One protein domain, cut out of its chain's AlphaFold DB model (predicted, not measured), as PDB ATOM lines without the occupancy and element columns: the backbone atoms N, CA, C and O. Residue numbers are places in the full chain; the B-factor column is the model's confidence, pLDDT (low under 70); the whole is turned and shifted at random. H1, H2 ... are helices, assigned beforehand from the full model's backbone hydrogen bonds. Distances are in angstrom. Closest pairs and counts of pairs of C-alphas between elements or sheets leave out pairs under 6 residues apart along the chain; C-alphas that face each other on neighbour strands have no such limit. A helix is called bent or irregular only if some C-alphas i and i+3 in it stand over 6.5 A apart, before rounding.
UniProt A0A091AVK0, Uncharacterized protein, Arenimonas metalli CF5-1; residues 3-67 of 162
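What this domain is: This is residues 3 to 67 of the 162 residues of an uncharacterized protein of Arenimonas metalli CF5-1 (UniProt A0A091AVK0). Look for an L of two helices, H1 and H2, laid over one longer helix, H3: H1 crosses H3 near its middle, and H3 folds back from H2 as a drawn-out helical hairpin that overlaps only in part. H1 and H2 make the corner of the L at a tight link, and the long axis runs from the link after H2 to the last residue of H3. The printed part has 65 residues with three named helices, in the order H1, H2, H3, and no named strand; the class is all helix. The whole is loose, with a radius of gyration of the C-alphas of 13.9 A, and elongated, with spans of 46 by 25 by 15 A.

Where its parts are: Begin at Arg 3 and pass residues 3 to 9, which hold no named element. Find C-alpha 10 at (17.513, 11.668, -41.765); from there H1 runs through residues 10 to 20, 15.2 A from first to last C-alpha. After His 21 find C-alpha 22 at (0.375, 15.744, -39.829), where H2 begins; it takes residues 22 to 37 and measures 23.3 A. Residues 38 to 44 lead on to H3, residues 45 to 67, the longest helix at 33.0 A; it ends with C-alpha 67 at (22.246, 13.544, -57.614). None of the three helices is bent.

How they stand to each other: Start with H1 and H2, which are close but not clearly touching: their closest C-alphas, those of Tyr 18 and Tyr 25, are 6.3 A apart. Their lines are about perpendicular, at 84 degrees. Next look at Ala 13 and Val 58, whose C-alphas, 6.0 A apart, are the closest of H1 and H3. These two helices touch, H3 with residues 54 to 59 alone. They run opposite ways at a steep tilt of 69 degrees, only just short of about perpendicular. H2 and H3 form a helical hairpin, opposite ways at a shallow tilt of 29 degrees. They touch through residues 28 to 32 of H2 and residues 46 to 47 of H3 alone, with the C-alphas of Leu 28 and Phe 47 closest at 6.0 A. Their centres are 19.8 A apart. In H1, H2 and H3 you will find every O i to N i+4 pair within hydrogen-bond range.

The domain as a whole: The two C-alphas farthest apart are those of Lys 38 and Asn 67, at 46.5 A. From the first printed C-alpha, that of Arg 3, to the last, that of Asn 67, the distance is 22.2 A. The printed part has no cut. The link from H1 to H2 is tight, with 1 residue, and the link from H2 to H3 is short, with 7 residues. In the B-factor column the mean pLDDT of the printed part is 87.8; the model's confidence is under 70 at residues 3 to 4 and 6 to 7.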
ATOM      1  N   ARG A   3      20.588   9.426 -35.557       61.97
ATOM      2  CA  ARG A   3      21.841  10.200 -35.653       61.97
ATOM      3  C   ARG A   3      23.062   9.439 -35.117       61.97
ATOM      4  O   ARG A   3      24.151   9.593 -35.653       61.97
ATOM      5  N   HIS A   4      22.871   8.622 -34.078       68.44
ATOM      6  CA  HIS A   4      23.925   7.776 -33.503       68.44
ATOM      7  C   HIS A   4      24.206   6.535 -34.361       68.44
ATOM      8  O   HIS A   4      25.315   6.024 -34.326       68.44
ATOM      9  N   ALA A   5      23.237   6.106 -35.175       71.12
ATOM     10  CA  ALA A   5      23.390   5.045 -36.169       71.12
ATOM     11  C   ALA A   5      24.005   5.534 -37.501       71.12
ATOM     12  O   ALA A   5      23.980   4.813 -38.489       71.12
ATOM     13  N   GLY A   6      24.530   6.766 -37.559       69.56
ATOM     14  CA  GLY A   6      25.191   7.322 -38.748       69.56
ATOM     15  C   GLY A   6      24.281   8.111 -39.699       69.56
ATOM     16  O   GLY A   6      24.778   8.804 -40.587       69.56
ATOM     17  N   TYR A   7      22.961   8.123 -39.483       67.19
ATOM     18  CA  TYR A   7      22.023   8.889 -40.310       67.19
ATOM     19  C   TYR A   7      21.972  10.359 -39.877       67.19
ATOM     20  O   TYR A   7      21.045  10.810 -39.203       67.19
ATOM     21  N   LYS A   8      22.996  11.129 -40.252       70.12
ATOM     22  CA  LYS A   8      23.187  12.521 -39.810       70.12
ATOM     23  C   LYS A   8      22.042  13.467 -40.209       70.12
ATOM     24  O   LYS A   8      21.712  14.357 -39.429       70.12
ATOM     25  N   TYR A   9      21.438  13.267 -41.384       70.38
ATOM     26  CA  TYR A   9      20.426  14.172 -41.961       70.38
ATOM     27  C   TYR A   9      18.993  13.623 -41.936       70.38
ATOM     28  O   TYR A   9      18.041  14.401 -42.003       70.38
ATOM     29  N   ALA A  10      18.828  12.305 -41.779       71.44
ATOM     30  CA  ALA A  10      17.513  11.668 -41.765       71.44
ATOM     31  C   ALA A  10      16.561  12.219 -40.681       71.44
ATOM     32  O   ALA A  10      15.400  12.444 -41.005       71.44
ATOM     33  N   PRO A  11      17.002  12.535 -39.441       74.00
ATOM     34  CA  PRO A  11      16.103  13.062 -38.412       74.00
ATOM     35  C   PRO A  11      15.427  14.386 -38.789       74.00
ATOM     36  O   PRO A  11      14.261  14.589 -38.470       74.00
ATOM     37  N   PHE A  12      16.141  15.286 -39.476       73.00
ATOM     38  CA  PHE A  12      15.587  16.582 -39.876       73.00
ATOM     39  C   PHE A  12      14.586  16.431 -41.024       73.00
ATOM     40  O   PHE A  12      13.501  17.003 -40.995       73.00
ATOM     41  N   ALA A  13      14.929  15.627 -42.029       76.75
ATOM     42  CA  ALA A  13      14.046  15.403 -43.164       76.75
ATOM     43  C   ALA A  13      12.805  14.563 -42.788       76.75
ATOM     44  O   ALA A  13      11.729  14.793 -43.333       76.75
ATOM     45  N   LEU A  14      12.910  13.681 -41.788       85.81
ATOM     46  CA  LEU A  14      11.770  12.938 -41.243       85.81
ATOM     47  C   LEU A  14      10.779  13.835 -40.488       85.81
ATOM     48  O   LEU A  14       9.574  13.638 -40.603       85.81
ATOM     49  N   ALA A  15      11.257  14.870 -39.787       87.31
ATOM     50  CA  ALA A  15      10.370  15.862 -39.175       87.31
ATOM     51  C   ALA A  15       9.501  16.574 -40.227       87.31
ATOM     52  O   ALA A  15       8.312  16.801 -40.003       87.31
ATOM     53  N   LYS A  16      10.073  16.862 -41.405       87.62
ATOM     54  CA  LYS A  16       9.322  17.419 -42.534       87.62
ATOM     55  C   LYS A  16       8.260  16.444 -43.049       87.62
ATOM     56  O   LYS A  16       7.138  16.867 -43.295       87.62
ATOM     57  N   TYR A  17       8.586  15.156 -43.169       91.62
ATOM     58  CA  TYR A  17       7.611  14.132 -43.561       91.62
ATOM     59  C   TYR A  17       6.422  14.081 -42.589       91.62
ATOM     60  O   TYR A  17       5.275  14.114 -43.018       91.62
ATOM     61  N   TYR A  18       6.661  14.118 -41.275       92.75
ATOM     62  CA  TYR A  18       5.562  14.179 -40.300       92.75
ATOM     63  C   TYR A  18       4.715  15.437 -40.421       92.75
ATOM     64  O   TYR A  18       3.504  15.371 -40.250       92.75
ATOM     65  N   GLN A  19       5.331  16.575 -40.731       90.88
ATOM     66  CA  GLN A  19       4.596  17.811 -40.968       90.88
ATOM     67  C   GLN A  19       3.734  17.732 -42.239       90.88
ATOM     68  O   GLN A  19       2.597  18.195 -42.228       90.88
ATOM     69  N   GLU A  20       4.247  17.134 -43.319       93.38
ATOM     70  CA  GLU A  20       3.496  16.891 -44.560       93.38
ATOM     71  C   GLU A  20       2.324  15.911 -44.330       93.38
ATOM     72  O   GLU A  20       1.268  16.061 -44.938       93.38
ATOM     73  N   HIS A  21       2.474  14.970 -43.390       94.31
ATOM     74  CA  HIS A  21       1.492  13.934 -43.038       94.31
ATOM     75  C   HIS A  21       0.849  14.150 -41.653       94.31
ATOM     76  O   HIS A  21       0.507  13.197 -40.951       94.31
ATOM     77  N   ILE A  22       0.672  15.407 -41.232       93.50
ATOM     78  CA  ILE A  22       0.375  15.744 -39.829       93.50
ATOM     79  C   ILE A  22      -0.917  15.112 -39.291       93.50
ATOM     80  O   ILE A  22      -0.966  14.670 -38.144       93.50
ATOM     81  N   HIS A  23      -1.961  15.020 -40.119       94.75
ATOM     82  CA  HIS A  23      -3.240  14.430 -39.720       94.75
ATOM     83  C   HIS A  23      -3.137  12.916 -39.503       94.75
ATOM     84  O   HIS A  23      -3.645  12.397 -38.507       94.75
ATOM     85  N   GLU A  24      -2.454  12.213 -40.407       93.62
ATOM     86  CA  GLU A  24      -2.203  10.773 -40.318       93.62
ATOM     87  C   GLU A  24      -1.314  10.454 -39.114       93.62
ATOM     88  O   GLU A  24      -1.662   9.603 -38.296       93.62
ATOM     89  N   TYR A  25      -0.244  11.232 -38.933       92.94
ATOM     90  CA  TYR A  25       0.651  11.149 -37.784       92.94
ATOM     91  C   TYR A  25      -0.115  11.218 -36.451       92.94
ATOM     92  O   TYR A  25       0.012  10.315 -35.626       92.94
ATOM     93  N   PHE A  26      -0.975  12.225 -36.246       91.69
ATOM     94  CA  PHE A  26      -1.780  12.328 -35.017       91.69
ATOM     95  C   PHE A  26      -2.851  11.239 -34.886       91.69
ATOM     96  O   PHE A  26      -3.165  10.802 -33.776       91.69
ATOM     97  N   THR A  27      -3.411  10.780 -36.004       94.00
ATOM     98  CA  THR A  27      -4.402   9.695 -36.006       94.00
ATOM     99  C   THR A  27      -3.765   8.384 -35.547       94.00
ATOM    100  O   THR A  27      -4.359   7.664 -34.742       94.00
ATOM    101  N   LEU A  28      -2.525   8.120 -35.965       93.31
ATOM    102  CA  LEU A  28      -1.761   6.945 -35.558       93.31
ATOM    103  C   LEU A  28      -1.505   6.914 -34.049       93.31
ATOM    104  O   LEU A  28      -1.688   5.859 -33.453       93.31
ATOM    105  N   PHE A  29      -1.201   8.036 -33.386       89.94
ATOM    106  CA  PHE A  29      -1.067   8.035 -31.915       89.94
ATOM    107  C   PHE A  29      -2.347   7.602 -31.204       89.94
ATOM    108  O   PHE A  29      -2.301   6.823 -30.251       89.94
ATOM    109  N   ASN A  30      -3.499   8.077 -31.679       90.81
ATOM    110  CA  ASN A  30      -4.782   7.668 -31.118       90.81
ATOM    111  C   ASN A  30      -5.070   6.186 -31.378       90.81
ATOM    112  O   ASN A  30      -5.621   5.517 -30.505       90.81
ATOM    113  N   ALA A  31      -4.699   5.674 -32.553       91.06
ATOM    114  CA  ALA A  31      -4.847   4.263 -32.891       91.06
ATOM    115  C   ALA A  31      -3.963   3.374 -32.004       91.06
ATOM    116  O   ALA A  31      -4.472   2.419 -31.423       91.06
ATOM    117  N   VAL A  32      -2.689   3.739 -31.822       93.88
ATOM    118  CA  VAL A  32      -1.745   3.021 -30.951       93.88
ATOM    119  C   VAL A  32      -2.251   2.989 -29.511       93.88
ATOM    120  O   VAL A  32      -2.313   1.917 -28.918       93.88
ATOM    121  N   ARG A  33      -2.700   4.131 -28.970       92.44
ATOM    122  CA  ARG A  33      -3.252   4.193 -27.606       92.44
ATOM    123  C   ARG A  33      -4.453   3.261 -27.429       92.44
ATOM    124  O   ARG A  33      -4.542   2.548 -26.437       92.44
ATOM    125  N   ARG A  34      -5.375   3.238 -28.395       93.31
ATOM    126  CA  ARG A  34      -6.550   2.349 -28.346       93.31
ATOM    127  C   ARG A  34      -6.170   0.872 -28.469       93.31
ATOM    128  O   ARG A  34      -6.802   0.043 -27.823       93.31
ATOM    129  N   ALA A  35      -5.189   0.540 -29.305       92.44
ATOM    130  CA  ALA A  35      -4.690  -0.827 -29.456       92.44
ATOM    131  C   ALA A  35      -4.002  -1.317 -28.169       92.44
ATOM    132  O   ALA A  35      -4.201  -2.456 -27.747       92.44
ATOM    133  N   GLU A  36      -3.262  -0.433 -27.495       93.69
ATOM    134  CA  GLU A  36      -2.654  -0.700 -26.190       93.69
ATOM    135  C   GLU A  36      -3.716  -0.928 -25.101       93.69
ATOM    136  O   GLU A  36      -3.648  -1.921 -24.377       93.69
ATOM    137  N   GLU A  37      -4.751  -0.081 -25.028       94.88
ATOM    138  CA  GLU A  37      -5.890  -0.253 -24.106       94.88
ATOM    139  C   GLU A  37      -6.600  -1.605 -24.299       94.88
ATOM    140  O   GLU A  37      -7.062  -2.219 -23.335       94.88
ATOM    141  N   LYS A  38      -6.651  -2.097 -25.540       94.81
ATOM    142  CA  LYS A  38      -7.203  -3.410 -25.903       94.81
ATOM    143  C   LYS A  38      -6.244  -4.582 -25.671       94.81
ATOM    144  O   LYS A  38      -6.655  -5.722 -25.876       94.81
ATOM    145  N   LYS A  39      -5.008  -4.325 -25.226       94.62
ATOM    146  CA  LYS A  39      -3.941  -5.325 -25.039       94.62
ATOM    147  C   LYS A  39      -3.649  -6.136 -26.304       94.62
ATOM    148  O   LYS A  39      -3.410  -7.340 -26.234       94.62
ATOM    149  N   GLU A  40      -3.694  -5.481 -27.461       94.44
ATOM    150  CA  GLU A  40      -3.218  -6.088 -28.703       94.44
ATOM    151  C   GLU A  40      -1.719  -6.418 -28.582       94.44
ATOM    152  O   GLU A  40      -0.982  -5.733 -27.875       94.44
ATOM    153  N   GLU A  41      -1.261  -7.477 -29.253       93.00
ATOM    154  CA  GLU A  41       0.102  -8.013 -29.089       93.00
ATOM    155  C   GLU A  41       1.192  -7.015 -29.524       93.00
ATOM    156  O   GLU A  41       2.230  -6.896 -28.873       93.00
ATOM    157  N   PHE A  42       0.931  -6.243 -30.587       92.75
ATOM    158  CA  PHE A  42       1.868  -5.262 -31.151       92.75
ATOM    159  C   PHE A  42       1.172  -3.929 -31.488       92.75
ATOM    160  O   PHE A  42       1.007  -3.585 -32.668       92.75
ATOM    161  N   PRO A  43       0.768  -3.143 -30.475       91.50
ATOM    162  CA  PRO A  43      -0.112  -1.986 -30.650       91.50
ATOM    163  C   PRO A  43       0.543  -0.835 -31.427       91.50
ATOM    164  O   PRO A  43      -0.144   0.015 -31.987       91.50
ATOM    165  N   ASN A  44       1.876  -0.806 -31.491       93.00
ATOM    166  CA  ASN A  44       2.666   0.218 -32.174       93.00
ATOM    167  C   ASN A  44       3.030  -0.124 -33.631       93.00
ATOM    168  O   ASN A  44       3.649   0.708 -34.298       93.00
ATOM    169  N   THR A  45       2.663  -1.305 -34.143       93.00
ATOM    170  CA  THR A  45       3.075  -1.780 -35.482       93.00
ATOM    171  C   THR A  45       2.745  -0.778 -36.587       93.00
ATOM    172  O   THR A  45       3.579  -0.498 -37.445       93.00
ATOM    173  N   THR A  46       1.552  -0.187 -36.544       91.06
ATOM    174  CA  THR A  46       1.091   0.790 -37.542       91.06
ATOM    175  C   THR A  46       1.937   2.061 -37.538       91.06
ATOM    176  O   THR A  46       2.313   2.558 -38.598       91.06
ATOM    177  N   PHE A  47       2.311   2.556 -36.356       93.25
ATOM    178  CA  PHE A  47       3.206   3.704 -36.231       93.25
ATOM    179  C   PHE A  47       4.621   3.384 -36.723       93.25
ATOM    180  O   PHE A  47       5.228   4.194 -37.423       93.25
ATOM    181  N   VAL A  48       5.153   2.203 -36.390       92.56
ATOM    182  CA  VAL A  48       6.485   1.777 -36.848       92.56
ATOM    183  C   VAL A  48       6.519   1.646 -38.372       92.56
ATOM    184  O   VAL A  48       7.465   2.126 -38.994       92.56
ATOM    185  N   ALA A  49       5.482   1.075 -38.989       93.25
ATOM    186  CA  ALA A  49       5.376   0.977 -40.443       93.25
ATOM    187  C   ALA A  49       5.367   2.363 -41.114       93.25
ATOM    188  O   ALA A  49       6.161   2.610 -42.020       93.25
ATOM    189  N   PHE A  50       4.547   3.290 -40.607       93.88
ATOM    190  CA  PHE A  50       4.513   4.681 -41.072       93.88
ATOM    191  C   PHE A  50       5.876   5.379 -40.926       93.88
ATOM    192  O   PHE A  50       6.345   6.058 -41.839       93.88
ATOM    193  N   HIS A  51       6.556   5.185 -39.792       90.94
ATOM    194  CA  HIS A  51       7.889   5.738 -39.557       90.94
ATOM    195  C   HIS A  51       8.912   5.229 -40.579       90.94
ATOM    196  O   HIS A  51       9.700   6.019 -41.102       90.94
ATOM    197  N   LEU A  52       8.923   3.920 -40.844       91.00
ATOM    198  CA  LEU A  52       9.871   3.295 -41.765       91.00
ATOM    199  C   LEU A  52       9.618   3.706 -43.219       91.00
ATOM    200  O   LEU A  52      10.582   3.969 -43.938       91.00
ATOM    201  N   ASP A  53       8.357   3.830 -43.643       92.62
ATOM    202  CA  ASP A  53       8.047   4.324 -44.989       92.62
ATOM    203  C   ASP A  53       8.430   5.801 -45.151       92.62
ATOM    204  O   ASP A  53       9.101   6.171 -46.117       92.62
ATOM    205  N   GLY A  54       8.142   6.630 -44.143       91.44
ATOM    206  CA  GLY A  54       8.610   8.014 -44.106       91.44
ATOM    207  C   GLY A  54      10.131   8.132 -44.186       91.44
ATOM    208  O   GLY A  54      10.656   8.980 -44.910       91.44
ATOM    209  N   LEU A  55      10.860   7.255 -43.489       89.75
ATOM    210  CA  LEU A  55      12.319   7.211 -43.545       89.75
ATOM    211  C   LEU A  55      12.827   6.838 -44.944       89.75
ATOM    212  O   LEU A  55      13.754   7.484 -45.432       89.75
ATOM    213  N   ARG A  56      12.214   5.842 -45.599       90.12
ATOM    214  CA  ARG A  56      12.535   5.452 -46.980       90.12
ATOM    215  C   ARG A  56      12.350   6.625 -47.941       90.12
ATOM    216  O   ARG A  56      13.302   7.017 -48.605       90.12
ATOM    217  N   ILE A  57      11.173   7.254 -47.926       91.38
ATOM    218  CA  ILE A  57      10.845   8.415 -48.770       91.38
ATOM    219  C   ILE A  57      11.851   9.554 -48.562       91.38
ATOM    220  O   ILE A  57      12.285  10.208 -49.509       91.38
ATOM    221  N   VAL A  58      12.229   9.815 -47.312       90.00
ATOM    222  CA  VAL A  58      13.212  10.845 -46.973       90.00
ATOM    223  C   VAL A  58      14.598  10.525 -47.528       90.00
ATOM    224  O   VAL A  58      15.267  11.432 -48.027       90.00
ATOM    225  N   ILE A  59      15.038   9.270 -47.434       86.31
ATOM    226  CA  ILE A  59      16.326   8.834 -47.980       86.31
ATOM    227  C   ILE A  59      16.330   8.985 -49.501       86.31
ATOM    228  O   ILE A  59      17.270   9.581 -50.026       86.31
ATOM    229  N   ASP A  60      15.267   8.550 -50.178       88.56
ATOM    230  CA  ASP A  60      15.132   8.662 -51.634       88.56
ATOM    231  C   ASP A  60      15.196  10.136 -52.070       88.56
ATOM    232  O   ASP A  60      16.032  10.517 -52.886       88.56
ATOM    233  N   ARG A  61      14.433  11.021 -51.413       87.12
ATOM    234  CA  ARG A  61      14.470  12.470 -51.685       87.12
ATOM    235  C   ARG A  61      15.850  13.092 -51.456       87.12
ATOM    236  O   ARG A  61      16.249  14.002 -52.183       87.12
ATOM    237  N   LEU A  62      16.564  12.671 -50.409       86.19
ATOM    238  CA  LEU A  62      17.916  13.163 -50.134       86.19
ATOM    239  C   LEU A  62      18.900  12.692 -51.204       86.19
ATOM    240  O   LEU A  62      19.723  13.487 -51.656       86.19
ATOM    241  N   HIS A  63      18.803  11.428 -51.607       86.75
ATOM    242  CA  HIS A  63      19.611  10.852 -52.670       86.75
ATOM    243  C   HIS A  63      19.380  11.580 -54.000       86.75
ATOM    244  O   HIS A  63      20.340  12.047 -54.614       86.75
ATOM    245  N   ASP A  64      18.123  11.785 -54.390       87.38
ATOM    246  CA  ASP A  64      17.765  12.484 -55.628       87.38
ATOM    247  C   ASP A  64      18.279  13.923 -55.629       87.38
ATOM    248  O   ASP A  64      18.925  14.357 -56.583       87.38
ATOM    249  N   ARG A  65      18.116  14.640 -54.513       85.81
ATOM    250  CA  ARG A  65      18.635  16.006 -54.365       85.81
ATOM    251  C   ARG A  65      20.159  16.070 -54.487       85.81
ATOM    252  O   ARG A  65      20.688  17.016 -55.068       85.81
ATOM    253  N   VAL A  66      20.883  15.101 -53.924       87.56
ATOM    254  CA  VAL A  66      22.345  15.030 -54.074       87.56
ATOM    255  C   VAL A  66      22.715  14.752 -55.529       87.56
ATOM    256  O   VAL A  66      23.604  15.419 -56.057       87.56
ATOM    257  N   ASN A  67      22.013  13.841 -56.201       87.94
ATOM    258  CA  ASN A  67      22.246  13.544 -57.614       87.94
ATOM    259  C   ASN A  67      21.983  14.752 -58.515       87.94
ATOM    260  O   ASN A  67      22.759  14.997 -59.434       87.94
TER     261      ASN A  67